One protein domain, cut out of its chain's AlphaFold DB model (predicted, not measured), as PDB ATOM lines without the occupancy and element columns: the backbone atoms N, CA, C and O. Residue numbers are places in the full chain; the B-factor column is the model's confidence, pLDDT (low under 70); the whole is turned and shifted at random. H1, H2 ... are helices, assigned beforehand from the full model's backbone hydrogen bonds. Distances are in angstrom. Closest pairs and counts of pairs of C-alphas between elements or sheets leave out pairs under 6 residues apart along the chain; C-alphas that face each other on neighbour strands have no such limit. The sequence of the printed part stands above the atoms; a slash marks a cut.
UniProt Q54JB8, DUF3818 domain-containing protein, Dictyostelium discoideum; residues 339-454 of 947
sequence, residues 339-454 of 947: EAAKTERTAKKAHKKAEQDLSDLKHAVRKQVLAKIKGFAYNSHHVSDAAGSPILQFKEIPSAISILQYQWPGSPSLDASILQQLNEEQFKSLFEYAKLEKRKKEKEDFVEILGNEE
ATOM      1  N   GLU A 339     165.735 132.222 179.755       83.08
ATOM      2  CA  GLU A 339     166.858 132.891 179.091       83.08
ATOM      3  C   GLU A 339     166.591 134.372 178.779       83.08
ATOM      4  O   GLU A 339     166.994 134.881 177.733       83.08
ATOM      5  N   ALA A 340     165.943 135.096 179.699       82.61
ATOM      6  CA  ALA A 340     165.578 136.503 179.494       82.61
ATOM      7  C   ALA A 340     166.791 137.380 179.119       82.61
ATOM      8  O   ALA A 340     166.682 138.271 178.280       82.61
ATOM      9  N   ALA A 341     167.974 137.074 179.665       83.97
ATOM     10  CA  ALA A 341     169.219 137.767 179.335       83.97
ATOM     11  C   ALA A 341     169.693 137.527 177.885       83.97
ATOM     12  O   ALA A 341     170.218 138.449 177.261       83.97
ATOM     13  N   LYS A 342     169.500 136.320 177.320       84.43
ATOM     14  CA  LYS A 342     169.804 136.027 175.899       84.43
ATOM     15  C   LYS A 342     168.937 136.921 175.012       84.43
ATOM     16  O   LYS A 342     169.478 137.644 174.177       84.43
ATOM     17  N   THR A 343     167.641 136.977 175.311       86.44
ATOM     18  CA  THR A 343     166.658 137.801 174.594       86.44
ATOM     19  C   THR A 343     166.906 139.284 174.725       86.44
ATOM     20  O   THR A 343     166.790 140.025 173.752       86.44
ATOM     21  N   GLU A 344     167.338 139.744 175.892       89.34
ATOM     22  CA  GLU A 344     167.735 141.134 176.050       89.34
ATOM     23  C   GLU A 344     168.955 141.477 175.174       89.34
ATOM     24  O   GLU A 344     168.977 142.523 174.520       89.34
ATOM     25  N   ARG A 345     169.966 140.600 175.117       86.65
ATOM     26  CA  ARG A 345     171.163 140.808 174.285       86.65
ATOM     27  C   ARG A 345     170.834 140.754 172.788       86.65
ATOM     28  O   ARG A 345     171.329 141.599 172.040       86.65
ATOM     29  N   THR A 346     170.018 139.801 172.335       87.07
ATOM     30  CA  THR A 346     169.602 139.692 170.923       87.07
ATOM     31  C   THR A 346     168.721 140.875 170.517       87.07
ATOM     32  O   THR A 346     168.977 141.478 169.473       87.07
ATOM     33  N   ALA A 347     167.798 141.315 171.378       89.12
ATOM     34  CA  ALA A 347     167.013 142.533 171.171       89.12
ATOM     35  C   ALA A 347     167.897 143.788 171.078       89.12
ATOM     36  O   ALA A 347     167.721 144.595 170.168       89.12
ATOM     37  N   LYS A 348     168.911 143.932 171.948       90.02
ATOM     38  CA  LYS A 348     169.894 145.033 171.867       90.02
ATOM     39  C   LYS A 348     170.696 145.004 170.562       90.02
ATOM     40  O   LYS A 348     170.971 146.061 169.996       90.02
ATOM     41  N   LYS A 349     171.082 143.821 170.069       89.54
ATOM     42  CA  LYS A 349     171.765 143.675 168.770       89.54
ATOM     43  C   LYS A 349     170.853 144.083 167.610       89.54
ATOM     44  O   LYS A 349     171.292 144.839 166.747       89.54
ATOM     45  N   ALA A 350     169.593 143.653 167.624       88.15
ATOM     46  CA  ALA A 350     168.612 144.040 166.612       88.15
ATOM     47  C   ALA A 350     168.293 145.541 166.646       88.15
ATOM     48  O   ALA A 350     168.228 146.161 165.591       88.15
ATOM     49  N   HIS A 351     168.206 146.149 167.836       90.55
ATOM     50  CA  HIS A 351     168.087 147.603 167.982       90.55
ATOM     51  C   HIS A 351     169.254 148.326 167.302       90.55
ATOM     52  O   HIS A 351     169.034 149.236 166.511       90.55
ATOM     53  N   LYS A 352     170.502 147.923 167.590       89.88
ATOM     54  CA  LYS A 352     171.698 148.540 166.990       89.88
ATOM     55  C   LYS A 352     171.730 148.380 165.468       89.88
ATOM     56  O   LYS A 352     172.080 149.326 164.776       89.88
ATOM     57  N   LYS A 353     171.346 147.208 164.955       88.92
ATOM     58  CA  LYS A 353     171.246 146.950 163.512       88.92
ATOM     59  C   LYS A 353     170.197 147.853 162.857       88.92
ATOM     60  O   LYS A 353     170.511 148.547 161.902       88.92
ATOM     61  N   ALA A 354     168.995 147.926 163.429       87.79
ATOM     62  CA  ALA A 354     167.947 148.821 162.947       87.79
ATOM     63  C   ALA A 354     168.374 150.300 163.010       87.79
ATOM     64  O   ALA A 354     168.090 151.074 162.105       87.79
ATOM     65  N   GLU A 355     169.101 150.706 164.052       88.07
ATOM     66  CA  GLU A 355     169.647 152.060 164.169       88.07
ATOM     67  C   GLU A 355     170.699 152.373 163.091       88.07
ATOM     68  O   GLU A 355     170.726 153.490 162.569       88.07
ATOM     69  N   GLN A 356     171.538 151.394 162.743       87.93
ATOM     70  CA  GLN A 356     172.535 151.504 161.679       87.93
ATOM     71  C   GLN A 356     171.883 151.592 160.291       87.93
ATOM     72  O   GLN A 356     172.262 152.453 159.498       87.93
ATOM     73  N   ASP A 357     170.875 150.764 160.016       86.09
ATOM     74  CA  ASP A 357     170.160 150.758 158.731       86.09
ATOM     75  C   ASP A 357     169.334 152.045 158.527       86.09
ATOM     76  O   ASP A 357     169.114 152.493 157.404       86.09
ATOM     77  N   LEU A 358     168.912 152.694 159.619       84.34
ATOM     78  CA  LEU A 358     168.229 153.994 159.611       84.34
ATOM     79  C   LEU A 358     169.196 155.194 159.638       84.34
ATOM     80  O   LEU A 358     168.795 156.314 159.988       84.34
ATOM     81  N   SER A 359     170.477 154.988 159.324       81.19
ATOM     82  CA  SER A 359     171.498 156.041 159.383       81.19
ATOM     83  C   SER A 359     171.241 157.210 158.421       81.19
ATOM     84  O   SER A 359     171.564 158.346 158.775       81.19
ATOM     85  N   ASP A 360     170.564 156.961 157.297       79.65
ATOM     86  CA  ASP A 360     170.191 157.973 156.295       79.65
ATOM     87  C   ASP A 360     169.184 159.013 156.817       79.65
ATOM     88  O   ASP A 360     169.105 160.138 156.322       79.65
ATOM     89  N   LEU A 361     168.411 158.662 157.849       78.22
ATOM     90  CA  LEU A 361     167.410 159.543 158.441       78.22
ATOM     91  C   LEU A 361     168.017 160.453 159.512       78.22
ATOM     92  O   LEU A 361     168.934 160.082 160.254       78.22
ATOM     93  N   LYS A 362     167.416 161.641 159.678       81.73
ATOM     94  CA  LYS A 362     167.755 162.573 160.763       81.73
ATOM     95  C   LYS A 362     167.633 161.875 162.121       81.73
ATOM     96  O   LYS A 362     166.633 161.221 162.411       81.73
ATOM     97  N   HIS A 363     168.609 162.109 162.999       79.37
ATOM     98  CA  HIS A 363     168.700 161.482 164.324       79.37
ATOM     99  C   HIS A 363     167.399 161.560 165.150       79.37
ATOM    100  O   HIS A 363     167.018 160.596 165.812       79.37
ATOM    101  N   ALA A 364     166.695 162.698 165.117       79.28
ATOM    102  CA  ALA A 364     165.434 162.871 165.841       79.28
ATOM    103  C   ALA A 364     164.342 161.893 165.364       79.28
ATOM    104  O   ALA A 364     163.692 161.254 166.188       79.28
ATOM    105  N   VAL A 365     164.209 161.729 164.045       80.30
ATOM    106  CA  VAL A 365     163.242 160.820 163.417       80.30
ATOM    107  C   VAL A 365     163.614 159.370 163.703       80.30
ATOM    108  O   VAL A 365     162.769 158.590 164.132       80.30
ATOM    109  N   ARG A 366     164.899 159.017 163.574       81.96
ATOM    110  CA  ARG A 366     165.408 157.675 163.901       81.96
ATOM    111  C   ARG A 366     165.020 157.246 165.318       81.96
ATOM    112  O   ARG A 366     164.490 156.154 165.518       81.96
ATOM    113  N   LYS A 367     165.225 158.133 166.297       83.96
ATOM    114  CA  LYS A 367     164.863 157.883 167.698       83.96
ATOM    115  C   LYS A 367     163.352 157.716 167.880       83.96
ATOM    116  O   LYS A 367     162.941 156.859 168.657       83.96
ATOM    117  N   GLN A 368     162.532 158.493 167.168       83.09
ATOM    118  CA  GLN A 368     161.070 158.362 167.203       83.09
ATOM    119  C   GLN A 368     160.594 157.027 166.618       83.09
ATOM    120  O   GLN A 368     159.762 156.368 167.238       83.09
ATOM    121  N   VAL A 369     161.142 156.597 165.478       83.88
ATOM    122  CA  VAL A 369     160.792 155.321 164.826       83.88
ATOM    123  C   VAL A 369     161.121 154.132 165.738       83.88
ATOM    124  O   VAL A 369     160.255 153.295 165.998       83.88
ATOM    125  N   LEU A 370     162.337 154.088 166.293       84.61
ATOM    126  CA  LEU A 370     162.748 153.030 167.225       84.61
ATOM    127  C   LEU A 370     161.912 153.047 168.514       84.61
ATOM    128  O   LEU A 370     161.469 151.996 168.981       84.61
ATOM    129  N   ALA A 371     161.626 154.237 169.057       84.68
ATOM    130  CA  ALA A 371     160.752 154.388 170.217       84.68
ATOM    131  C   ALA A 371     159.315 153.934 169.930       84.68
ATOM    132  O   ALA A 371     158.673 153.392 170.827       84.68
ATOM    133  N   LYS A 372     158.816 154.109 168.699       84.19
ATOM    134  CA  LYS A 372     157.487 153.645 168.291       84.19
ATOM    135  C   LYS A 372     157.433 152.119 168.212       84.19
ATOM    136  O   LYS A 372     156.516 151.521 168.756       84.19
ATOM    137  N   ILE A 373     158.444 151.463 167.651       84.55
ATOM    138  CA  ILE A 373     158.495 149.990 167.623       84.55
ATOM    139  C   ILE A 373     158.565 149.405 169.028       84.55
ATOM    140  O   ILE A 373     157.797 148.503 169.365       84.55
ATOM    141  N   LYS A 374     159.442 149.959 169.869       84.95
ATOM    142  CA  LYS A 374     159.514 149.561 171.271       84.95
ATOM    143  C   LYS A 374     158.168 149.810 171.950       84.95
ATOM    144  O   LYS A 374     157.581 148.893 172.506       84.95
ATOM    145  N   GLY A 375     157.628 151.020 171.836       82.59
ATOM    146  CA  GLY A 375     156.347 151.406 172.421       82.59
ATOM    147  C   GLY A 375     155.173 150.534 171.973       82.59
ATOM    148  O   GLY A 375     154.316 150.249 172.801       82.59
ATOM    149  N   PHE A 376     155.165 150.036 170.735       83.38
ATOM    150  CA  PHE A 376     154.159 149.092 170.247       83.38
ATOM    151  C   PHE A 376     154.197 147.762 171.011       83.38
ATOM    152  O   PHE A 376     153.147 147.259 171.406       83.38
ATOM    153  N   ALA A 377     155.387 147.213 171.283       79.14
ATOM    154  CA  ALA A 377     155.513 145.988 172.075       79.14
ATOM    155  C   ALA A 377     154.938 146.181 173.494       79.14
ATOM    156  O   ALA A 377     154.118 145.381 173.955       79.14
ATOM    157  N   TYR A 378     155.278 147.290 174.162       79.30
ATOM    158  CA  TYR A 378     154.796 147.586 175.520       79.30
ATOM    159  C   TYR A 378     153.315 147.979 175.575       79.30
ATOM    160  O   TYR A 378     152.625 147.565 176.504       79.30
ATOM    161  N   ASN A 379     152.790 148.667 174.562       76.64
ATOM    162  CA  ASN A 379     151.413 149.166 174.548       76.64
ATOM    163  C   ASN A 379     150.460 148.340 173.682       76.64
ATOM    164  O   ASN A 379     149.350 148.791 173.430       76.64
ATOM    165  N   SER A 380     150.848 147.124 173.282       70.12
ATOM    166  CA  SER A 380     150.089 146.243 172.378       70.12
ATOM    167  C   SER A 380     148.606 146.036 172.757       70.12
ATOM    168  O   SER A 380     147.793 145.707 171.900       70.12
ATOM    169  N   HIS A 381     148.230 146.253 174.024       67.51
ATOM    170  CA  HIS A 381     146.851 146.143 174.522       67.51
ATOM    171  C   HIS A 381     145.986 147.401 174.334       67.51
ATOM    172  O   HIS A 381     144.766 147.286 174.363       67.51
ATOM    173  N   HIS A 382     146.599 148.571 174.149       70.19
ATOM    174  CA  HIS A 382     145.930 149.867 173.964       70.19
ATOM    175  C   HIS A 382     146.162 150.426 172.556       70.19
ATOM    176  O   HIS A 382     146.114 151.637 172.348       70.19
ATOM    177  N   VAL A 383     146.489 149.547 171.604       73.52
ATOM    178  CA  VAL A 383     146.730 149.942 170.221       73.52
ATOM    179  C   VAL A 383     145.404 150.128 169.495       73.52
ATOM    180  O   VAL A 383     144.590 149.203 169.428       73.52
ATOM    181  N   SER A 384     145.251 151.297 168.885       74.40
ATOM    182  CA  SER A 384     144.199 151.584 167.917       74.40
ATOM    183  C   SER A 384     144.772 151.698 166.505       74.40
ATOM    184  O   SER A 384     145.939 152.065 166.304       74.40
ATOM    185  N   ASP A 385     143.939 151.367 165.520       70.88
ATOM    186  CA  ASP A 385     144.220 151.650 164.115       70.88
ATOM    187  C   ASP A 385     144.224 153.167 163.821       70.88
ATOM    188  O   ASP A 385     143.939 153.997 164.687       70.88
ATOM    189  N   ALA A 386     144.557 153.546 162.583       64.87
ATOM    190  CA  ALA A 386     144.552 154.948 162.158       64.87
ATOM    191  C   ALA A 386     143.145 155.586 162.134       64.87
ATOM    192  O   ALA A 386     143.040 156.809 162.114       64.87
ATOM    193  N   ALA A 387     142.081 154.775 162.128       65.97
ATOM    194  CA  ALA A 387     140.689 155.220 162.184       65.97
ATOM    195  C   ALA A 387     140.164 155.355 163.630       65.97
ATOM    196  O   ALA A 387     139.057 155.850 163.832       65.97
ATOM    197  N   GLY A 388     140.955 154.952 164.632       65.35
ATOM    198  CA  GLY A 388     140.601 154.975 166.052       65.35
ATOM    199  C   GLY A 388     140.004 153.669 166.588       65.35
ATOM    200  O   GLY A 388     139.706 153.591 167.780       65.35
ATOM    201  N   SER A 389     139.865 152.626 165.766       67.19
ATOM    202  CA  SER A 389     139.300 151.339 166.182       67.19
ATOM    203  C   SER A 389     140.298 150.564 167.055       67.19
ATOM    204  O   SER A 389     141.438 150.349 166.627       67.19
ATOM    205  N   PRO A 390     139.906 150.104 168.257       63.54
ATOM    206  CA  PRO A 390     140.784 149.330 169.128       63.54
ATOM    207  C   PRO A 390     141.061 147.945 168.533       63.54
ATOM    208  O   PRO A 390     140.138 147.214 168.163       63.54
ATOM    209  N   ILE A 391     142.334 147.549 168.475       63.22
ATOM    210  CA  ILE A 391     142.722 146.231 167.969       63.22
ATOM    211  C   ILE A 391     142.753 145.240 169.130       63.22
ATOM    212  O   ILE A 391     143.612 145.288 170.012       63.22
ATOM    213  N   LEU A 392     141.810 144.300 169.119       56.84
ATOM    214  CA  LEU A 392     141.794 143.188 170.060       56.84
ATOM    215  C   LEU A 392     142.974 142.256 169.750       56.84
ATOM    216  O   LEU A 392     143.020 141.669 168.677       56.84
ATOM    217  N   GLN A 393     143.917 142.171 170.693       58.24
ATOM    218  CA  GLN A 393     145.068 141.257 170.772       58.24
ATOM    219  C   GLN A 393     145.576 140.676 169.439       58.24
ATOM    220  O   GLN A 393     144.997 139.763 168.852       58.24
ATOM    221  N   PHE A 394     146.770 141.099 169.038       58.89
ATOM    222  CA  PHE A 394     147.441 140.545 167.870       58.89
ATOM    223  C   PHE A 394     147.750 139.054 168.049       58.89
ATOM    224  O   PHE A 394     148.571 138.664 168.879       58.89
ATOM    225  N   LYS A 395     147.115 138.214 167.227       60.11
ATOM    226  CA  LYS A 395     147.510 136.806 167.070       60.11
ATOM    227  C   LYS A 395     148.878 136.675 166.397       60.11
ATOM    228  O   LYS A 395     149.600 135.719 166.645       60.11
ATOM    229  N   GLU A 396     149.187 137.633 165.536       63.98
ATOM    230  CA  GLU A 396     150.309 137.652 164.608       63.98
ATOM    231  C   GLU A 396     150.883 139.070 164.589       63.98
ATOM    232  O   GLU A 396     150.121 140.036 164.645       63.98
ATOM    233  N   ILE A 397     152.212 139.210 164.549       64.32
ATOM    234  CA  ILE A 397     152.858 140.529 164.579       64.32
ATOM    235  C   ILE A 397     152.598 141.229 163.235       64.32
ATOM    236  O   ILE A 397     153.003 140.693 162.199       64.32
ATOM    237  N   PRO A 398     151.948 142.408 163.223       72.95
ATOM    238  CA  PRO A 398     151.697 143.162 161.998       72.95
ATOM    239  C   PRO A 398     152.991 143.618 161.326       72.95
ATOM    240  O   PRO A 398     154.028 143.741 161.975       72.95
ATOM    241  N   SER A 399     152.922 143.931 160.030       74.21
ATOM    242  CA  SER A 399     154.068 144.477 159.295       74.21
ATOM    243  C   SER A 399     154.631 145.738 159.971       74.21
ATOM    244  O   SER A 399     153.885 146.492 160.603       74.21
ATOM    245  N   ALA A 400     155.930 146.010 159.808       70.91
ATOM    246  CA  ALA A 400     156.562 147.193 160.403       70.91
ATOM    247  C   ALA A 400     155.880 148.511 159.986       70.91
ATOM    248  O   ALA A 400     155.758 149.419 160.805       70.91
ATOM    249  N   ILE A 401     155.360 148.594 158.756       72.57
ATOM    250  CA  ILE A 401     154.573 149.743 158.279       72.57
ATOM    251  C   ILE A 401     153.321 149.924 159.141       72.57
ATOM    252  O   ILE A 401     153.076 151.013 159.658       72.57
ATOM    253  N   SER A 402     152.557 148.849 159.339       73.88
ATOM    254  CA  SER A 402     151.341 148.865 160.157       73.88
ATOM    255  C   SER A 402     151.653 149.250 161.605       73.88
ATOM    256  O   SER A 402     150.978 150.105 162.170       73.88
ATOM    257  N   ILE A 403     152.731 148.696 162.176       75.48
ATOM    258  CA  ILE A 403     153.208 149.035 163.526       75.48
ATOM    259  C   ILE A 403     153.459 150.540 163.666       75.48
ATOM    260  O   ILE A 403     153.071 151.148 164.663       75.48
ATOM    261  N   LEU A 404     154.092 151.158 162.666       77.13
ATOM    262  CA  LEU A 404     154.396 152.586 162.696       77.13
ATOM    263  C   LEU A 404     153.181 153.483 162.414       77.13
ATOM    264  O   LEU A 404     153.242 154.674 162.718       77.13
ATOM    265  N   GLN A 405     152.086 152.952 161.871       78.28
ATOM    266  CA  GLN A 405     150.829 153.688 161.694       78.28
ATOM    267  C   GLN A 405     149.961 153.670 162.953       78.28
ATOM    268  O   GLN A 405     149.221 154.621 163.202       78.28
ATOM    269  N   TYR A 406     150.090 152.627 163.768       80.37
ATOM    270  CA  TYR A 406     149.330 152.476 164.998       80.37
ATOM    271  C   TYR A 406     149.595 153.571 166.034       80.37
ATOM    272  O   TYR A 406     150.689 154.147 166.114       80.37
ATOM    273  N   GLN A 407     148.561 153.845 166.831       77.49
ATOM    274  CA  GLN A 407     148.568 154.860 167.880       77.49
ATOM    275  C   GLN A 407     148.096 154.269 169.212       77.49
ATOM    276  O   GLN A 407     147.331 153.307 169.252       77.49
ATOM    277  N   TRP A 408     148.593 154.842 170.305       75.92
ATOM    278  CA  TRP A 408     148.216 154.534 171.688       75.92
ATOM    279  C   TRP A 408     148.448 155.788 172.549       75.92
ATOM    280  O   TRP A 408     149.137 156.711 172.099       75.92
ATOM    281  N   PRO A 409     147.925 155.862 173.788       73.20
ATOM    282  CA  PRO A 409     148.161 157.006 174.667       73.20
ATOM    283  C   PRO A 409     149.664 157.276 174.870       73.20
ATOM    284  O   PRO A 409     150.390 156.442 175.406       73.20
ATOM    285  N   GLY A 410     150.148 158.431 174.402       73.34
ATOM    286  CA  GLY A 410     151.571 158.797 174.437       73.34
ATOM    287  C   GLY A 410     152.420 158.280 173.264       73.34
ATOM    288  O   GLY A 410     153.647 158.374 173.316       73.34
ATOM    289  N   SER A 411     151.813 157.733 172.204       75.79
ATOM    290  CA  SER A 411     152.548 157.303 171.009       75.79
ATOM    291  C   SER A 411     153.236 158.489 170.315       75.79
ATOM    292  O   SER A 411     152.581 159.513 170.106       75.79
ATOM    293  N   PRO A 412     154.513 158.374 169.897       75.22
ATOM    294  CA  PRO A 412     155.182 159.427 169.139       75.22
ATOM    295  C   PRO A 412     154.453 159.738 167.823       75.22
ATOM    296  O   PRO A 412     154.174 158.830 167.030       75.22
ATOM    297  N   SER A 413     154.190 161.021 167.574       70.18
ATOM    298  CA  SER A 413     153.696 161.511 166.286       70.18
ATOM    299  C   SER A 413     154.781 161.320 165.230       70.18
ATOM    300  O   SER A 413     155.894 161.823 165.381       70.18
ATOM    301  N   LEU A 414     154.462 160.563 164.183       69.23
ATOM    302  CA  LEU A 414     155.352 160.316 163.057       69.23
ATOM    303  C   LEU A 414     154.616 160.718 161.781       69.23
ATOM    304  O   LEU A 414     153.510 160.233 161.540       69.23
ATOM    305  N   ASP A 415     155.218 161.599 160.986       68.65
ATOM    306  CA  ASP A 415     154.611 162.071 159.744       68.65
ATOM    307  C   ASP A 415     154.522 160.936 158.717       68.65
ATOM    308  O   ASP A 415     155.474 160.176 158.518       68.65
ATOM    309  N   ALA A 416     153.394 160.854 158.007       68.11
ATOM    310  CA  ALA A 416     153.170 159.836 156.978       68.11
ATOM    311  C   ALA A 416     154.232 159.875 155.860       68.11
ATOM    312  O   ALA A 416     154.571 158.836 155.297       68.11
ATOM    313  N   SER A 417     154.816 161.048 155.587       69.57
ATOM    314  CA  SER A 417     155.895 161.230 154.606       69.57
ATOM    315  C   SER A 417     157.161 160.446 154.958       69.57
ATOM    316  O   SER A 417     157.859 159.979 154.064       69.57
ATOM    317  N   ILE A 418     157.449 160.259 156.251       70.16
ATOM    318  CA  ILE A 418     158.615 159.493 156.713       70.16
ATOM    319  C   ILE A 418     158.416 158.005 156.402       70.16
ATOM    320  O   ILE A 418     159.363 157.323 156.022       70.16
ATOM    321  N   LEU A 419     157.176 157.507 156.502       69.08
ATOM    322  CA  LEU A 419     156.858 156.112 156.186       69.08
ATOM    323  C   LEU A 419     157.097 155.780 154.713       69.08
ATOM    324  O   LEU A 419     157.500 154.665 154.405       69.08
ATOM    325  N   GLN A 420     156.875 156.745 153.818       72.79
ATOM    326  CA  GLN A 420     157.098 156.579 152.380       72.79
ATOM    327  C   GLN A 420     158.580 156.652 151.984       72.79
ATOM    328  O   GLN A 420     158.938 156.184 150.910       72.79
ATOM    329  N   GLN A 421     159.437 157.231 152.831       75.25
ATOM    330  CA  GLN A 421     160.883 157.334 152.594       75.25
ATOM    331  C   GLN A 421     161.661 156.084 153.020       75.25
ATOM    332  O   GLN A 421     162.829 155.950 152.668       75.25
ATOM    333  N   LEU A 422     161.046 155.202 153.812       76.76
ATOM    334  CA  LEU A 422     161.697 154.002 154.326       76.76
ATOM    335  C   LEU A 422     161.802 152.931 153.235       76.76
ATOM    336  O   LEU A 422     160.819 152.586 152.579       76.76
ATOM    337  N   ASN A 423     162.995 152.361 153.099       81.90
ATOM    338  CA  ASN A 423     163.260 151.273 152.161       81.90
ATOM    339  C   ASN A 423     162.858 149.907 152.747       81.90
ATOM    340  O   ASN A 423     162.693 149.741 153.958       81.90
ATOM    341  N   GLU A 424     162.761 148.885 151.892       80.14
ATOM    342  CA  GLU A 424     162.398 147.519 152.301       80.14
ATOM    343  C   GLU A 424     163.377 146.921 153.333       80.14
ATOM    344  O   GLU A 424     162.951 146.293 154.304       80.14
ATOM    345  N   GLU A 425     164.684 147.166 153.183       83.09
ATOM    346  CA  GLU A 425     165.708 146.695 154.129       83.09
ATOM    347  C   GLU A 425     165.527 147.292 155.529       83.09
ATOM    348  O   GLU A 425     165.612 146.574 156.528       83.09
ATOM    349  N   GLN A 426     165.182 148.582 155.600       83.66
ATOM    350  CA  GLN A 426     164.888 149.273 156.853       83.66
ATOM    351  C   GLN A 426     163.625 148.702 157.503       83.66
ATOM    352  O   GLN A 426     163.613 148.427 158.700       83.66
ATOM    353  N   PHE A 427     162.565 148.442 156.729       82.95
ATOM    354  CA  PHE A 427     161.375 147.782 157.273       82.95
ATOM    355  C   PHE A 427     161.671 146.378 157.798       82.95
ATOM    356  O   PHE A 427     161.114 145.985 158.825       82.95
ATOM    357  N   LYS A 428     162.561 145.629 157.143       84.59
ATOM    358  CA  LYS A 428     162.952 144.285 157.574       84.59
ATOM    359  C   LYS A 428     163.707 144.300 158.903       84.59
ATOM    360  O   LYS A 428     163.363 143.510 159.785       84.59
ATOM    361  N   SER A 429     164.688 145.189 159.079       85.68
ATOM    362  CA  SER A 429     165.424 145.296 160.348       85.68
ATOM    363  C   SER A 429     164.557 145.850 161.478       85.68
ATOM    364  O   SER A 429     164.640 145.375 162.613       85.68
ATOM    365  N   LEU A 430     163.638 146.767 161.170       86.64
ATOM    366  CA  LEU A 430     162.635 147.247 162.117       86.64
ATOM    367  C   LEU A 430     161.641 146.159 162.534       86.64
ATOM    368  O   LEU A 430     161.297 146.061 163.711       86.64
ATOM    369  N   PHE A 431     161.201 145.319 161.599       85.55
ATOM    370  CA  PHE A 431     160.322 144.191 161.899       85.55
ATOM    371  C   PHE A 431     161.031 143.142 162.766       85.55
ATOM    372  O   PHE A 431     160.461 142.654 163.738       85.55
ATOM    373  N   GLU A 432     162.295 142.839 162.467       86.25
ATOM    374  CA  GLU A 432     163.151 141.971 163.286       86.25
ATOM    375  C   GLU A 432     163.334 142.524 164.710       86.25
ATOM    376  O   GLU A 432     163.207 141.782 165.687       86.25
ATOM    377  N   TYR A 433     163.543 143.837 164.841       89.99
ATOM    378  CA  TYR A 433     163.589 144.504 166.139       89.99
ATOM    379  C   TYR A 433     162.247 144.411 166.887       89.99
ATOM    380  O   TYR A 433     162.226 144.051 168.065       89.99
ATOM    381  N   ALA A 434     161.123 144.647 166.203       87.27
ATOM    382  CA  ALA A 434     159.782 144.554 166.784       87.27
ATOM    383  C   ALA A 434     159.480 143.155 167.341       87.27
ATOM    384  O   ALA A 434     158.943 143.020 168.443       87.27
ATOM    385  N   LYS A 435     159.859 142.109 166.596       85.59
ATOM    386  CA  LYS A 435     159.738 140.711 167.027       85.59
ATOM    387  C   LYS A 435     160.478 140.442 168.331       85.59
ATOM    388  O   LYS A 435     159.911 139.852 169.249       85.59
ATOM    389  N   LEU A 436     161.734 140.881 168.414       86.27
ATOM    390  CA  LEU A 436     162.574 140.647 169.584       86.27
ATOM    391  C   LEU A 436     162.136 141.473 170.795       86.27
ATOM    392  O   LEU A 436     162.159 140.949 171.904       86.27
ATOM    393  N   GLU A 437     161.672 142.713 170.614       87.94
ATOM    394  CA  GLU A 437     161.083 143.490 171.718       87.94
ATOM    395  C   GLU A 437     159.788 142.864 172.236       87.94
ATOM    396  O   GLU A 437     159.585 142.806 173.448       87.94
ATOM    397  N   LYS A 438     158.933 142.326 171.353       85.00
ATOM    398  CA  LYS A 438     157.739 141.584 171.784       85.00
ATOM    399  C   LYS A 438     158.118 140.329 172.571       85.00
ATOM    400  O   LYS A 438     157.594 140.134 173.661       85.00
ATOM    401  N   ARG A 439     159.053 139.516 172.064       84.10
ATOM    402  CA  ARG A 439     159.525 138.305 172.758       84.10
ATOM    403  C   ARG A 439     160.167 138.628 174.106       84.10
ATOM    404  O   ARG A 439     159.928 137.932 175.088       84.10
ATOM    405  N   LYS A 440     160.982 139.686 174.152       87.53
ATOM    406  CA  LYS A 440     161.592 140.188 175.384       87.53
ATOM    407  C   LYS A 440     160.514 140.537 176.403       87.53
ATOM    408  O   LYS A 440     160.576 140.046 177.525       87.53
ATOM    409  N   LYS A 441     159.517 141.321 175.990       84.92
ATOM    410  CA  LYS A 441     158.396 141.692 176.846       84.92
ATOM    411  C   LYS A 441     157.637 140.466 177.352       84.92
ATOM    412  O   LYS A 441     157.406 140.375 178.540       84.92
ATOM    413  N   GLU A 442     157.302 139.501 176.498       83.46
ATOM    414  CA  GLU A 442     156.585 138.284 176.924       83.46
ATOM    415  C   GLU A 442     157.336 137.527 178.035       83.46
ATOM    416  O   GLU A 442     156.730 137.082 179.010       83.46
ATOM    417  N   LYS A 443     158.667 137.420 177.921       83.40
ATOM    418  CA  LYS A 443     159.517 136.816 178.959       83.40
ATOM    419  C   LYS A 443     159.564 137.666 180.233       83.40
ATOM    420  O   LYS A 443     159.532 137.109 181.328       83.40
ATOM    421  N   GLU A 444     159.657 138.988 180.100       83.50
ATOM    422  CA  GLU A 444     159.647 139.921 181.233       83.50
ATOM    423  C   GLU A 444     158.304 139.903 181.967       83.50
ATOM    424  O   GLU A 444     158.311 139.734 183.181       83.50
ATOM    425  N   ASP A 445     157.186 139.961 181.245       82.62
ATOM    426  CA  ASP A 445     155.824 139.877 181.771       82.62
ATOM    427  C   ASP A 445     155.612 138.541 182.502       82.62
ATOM    428  O   ASP A 445     155.083 138.520 183.609       82.62
ATOM    429  N   PHE A 446     156.076 137.413 181.945       81.63
ATOM    430  CA  PHE A 446     156.014 136.113 182.627       81.63
ATOM    431  C   PHE A 446     156.768 136.130 183.963       81.63
ATOM    432  O   PHE A 446     156.250 135.679 184.988       81.63
ATOM    433  N   VAL A 447     157.985 136.681 183.971       80.62
ATOM    434  CA  VAL A 447     158.763 136.844 185.203       80.62
ATOM    435  C   VAL A 447     158.063 137.824 186.149       80.62
ATOM    436  O   VAL A 447     158.035 137.592 187.354       80.62
ATOM    437  N   GLU A 448     157.472 138.903 185.655       81.62
ATOM    438  CA  GLU A 448     156.761 139.891 186.466       81.62
ATOM    439  C   GLU A 448     155.522 139.294 187.138       81.62
ATOM    440  O   GLU A 448     155.377 139.447 188.350       81.62
ATOM    441  N   ILE A 449     154.727 138.504 186.408       79.26
ATOM    442  CA  ILE A 449     153.545 137.796 186.921       79.26
ATOM    443  C   ILE A 449     153.906 136.920 188.125       79.26
ATOM    444  O   ILE A 449     153.206 136.947 189.134       79.26
ATOM    445  N   LEU A 450     155.030 136.200 188.079       72.59
ATOM    446  CA  LEU A 450     155.510 135.391 189.212       72.59
ATOM    447  C   LEU A 450     155.908 136.226 190.441       72.59
ATOM    448  O   LEU A 450     156.056 135.698 191.544       72.59
ATOM    449  N   GLY A 451     156.112 137.528 190.258       74.81
ATOM    450  CA  GLY A 451     156.327 138.481 191.334       74.81
ATOM    451  C   GLY A 451     155.099 139.305 191.702       74.81
ATOM    452  O   GLY A 451     155.232 140.131 192.602       74.81
ATOM    453  N   ASN A 452     153.953 139.161 191.039       79.17
ATOM    454  CA  ASN A 452     152.764 139.936 191.387       79.17
ATOM    455  C   ASN A 452     152.303 139.587 192.804       79.17
ATOM    456  O   ASN A 452     152.353 138.425 193.209       79.17
ATOM    457  N   GLU A 453     151.853 140.591 193.559       74.32
ATOM    458  CA  GLU A 453     151.439 140.399 194.955       74.32
ATOM    459  C   GLU A 453     150.294 139.390 195.062       74.32
ATOM    460  O   GLU A 453     150.369 138.487 195.888       74.32
ATOM    461  N   GLU A 454     149.327 139.442 194.145       74.39
ATOM    462  CA  GLU A 454     148.224 138.476 194.062       74.39
ATOM    463  C   GLU A 454     148.717 137.040 193.831       74.39
ATOM    464  O   GLU A 454     148.286 136.113 194.512       74.39
TER     465      GLU A 454
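What this domain is: This is residues 339 to 454 of the 947 residues of the protein "DUF3818 domain-containing protein" of Dictyostelium discoideum (UniProt Q54JB8). Three long helices make a small bundle: H5 is the longest, H1 lies beside it running back the other way, and H2 is beside both, slanting across H5. The short helix H3 packs crosswise on H2 and H5, the short H4 sits close to H3 near the end where H5 begins, and residues 448 to 454 stick out beyond the other end. The printed part has 116 residues with five named helices, in the order H1, H2, H3, H4, H5, and no named strand; the class is all helix. The whole is compact, with a radius of gyration of the C-alphas of 14.5 A and spans of 46 by 34 by 23 A.

How they stand to each other: Begin at H5, residues 424 to 449. H1, residues 340 to 357, touches it at a shallow tilt of 23 degrees, opposite ways; look at the closest C-alphas, those of Ala 354 and Ser 429, 5.1 A apart. H2, residues 363 to 379, touches residues 430 to 441 of H5 at a steep tilt of 41 degrees, the same way, with the C-alphas of Ala 377 and Lys 438 closest at 4.9 A. H1 and H2 form a helical hairpin at a shallow tilt of 33 degrees, only just short of steep; they touch through residues 351 to 355 and 366 to 370, closest at the C-alphas of Glu 355 and Arg 366, 7.0 A apart. H3, residues 400 to 405, touches H5 about perpendicular, at 78 degrees, with the C-alphas of Ala 400 and Phe 431 closest at 5.0 A. It also touches H2 about perpendicular, at 89 degrees, with the C-alphas of Lys 372 and Leu 404 closest at 6.5 A. H4, residues 416 to 421, is close to H3 but not clearly touching: the C-alphas of Ile 401 and Leu 419 are the closest, 7.1 A apart. H4 and H5 are apart. In H1, H2, H3, H4 and H5 every O i to N i+4 pair is within hydrogen-bond range.

Where its parts are: Find C-alpha 424 at (162.398, 147.519, 152.301); from there H5 runs 37.0 A to C-alpha 449 at (153.545, 137.796, 186.921). H1 starts at C-alpha 340, (165.578, 136.503, 179.494), and is 25.6 A long. H2 measures 23.6 A, H3 8.8 A and H4 9.2 A, from first to last C-alpha.

The domain as a whole: The C-alphas of Asp 360 and Glu 454 are the two farthest apart, at 47.8 A. The printed part has no cut. The link from H2 to H3, residues 380 to 399, is long. The mean pLDDT of the printed part is 78.7; look for values under 70 at residue 381, residues 386 to 397, residues 414 to 417 and residue 419.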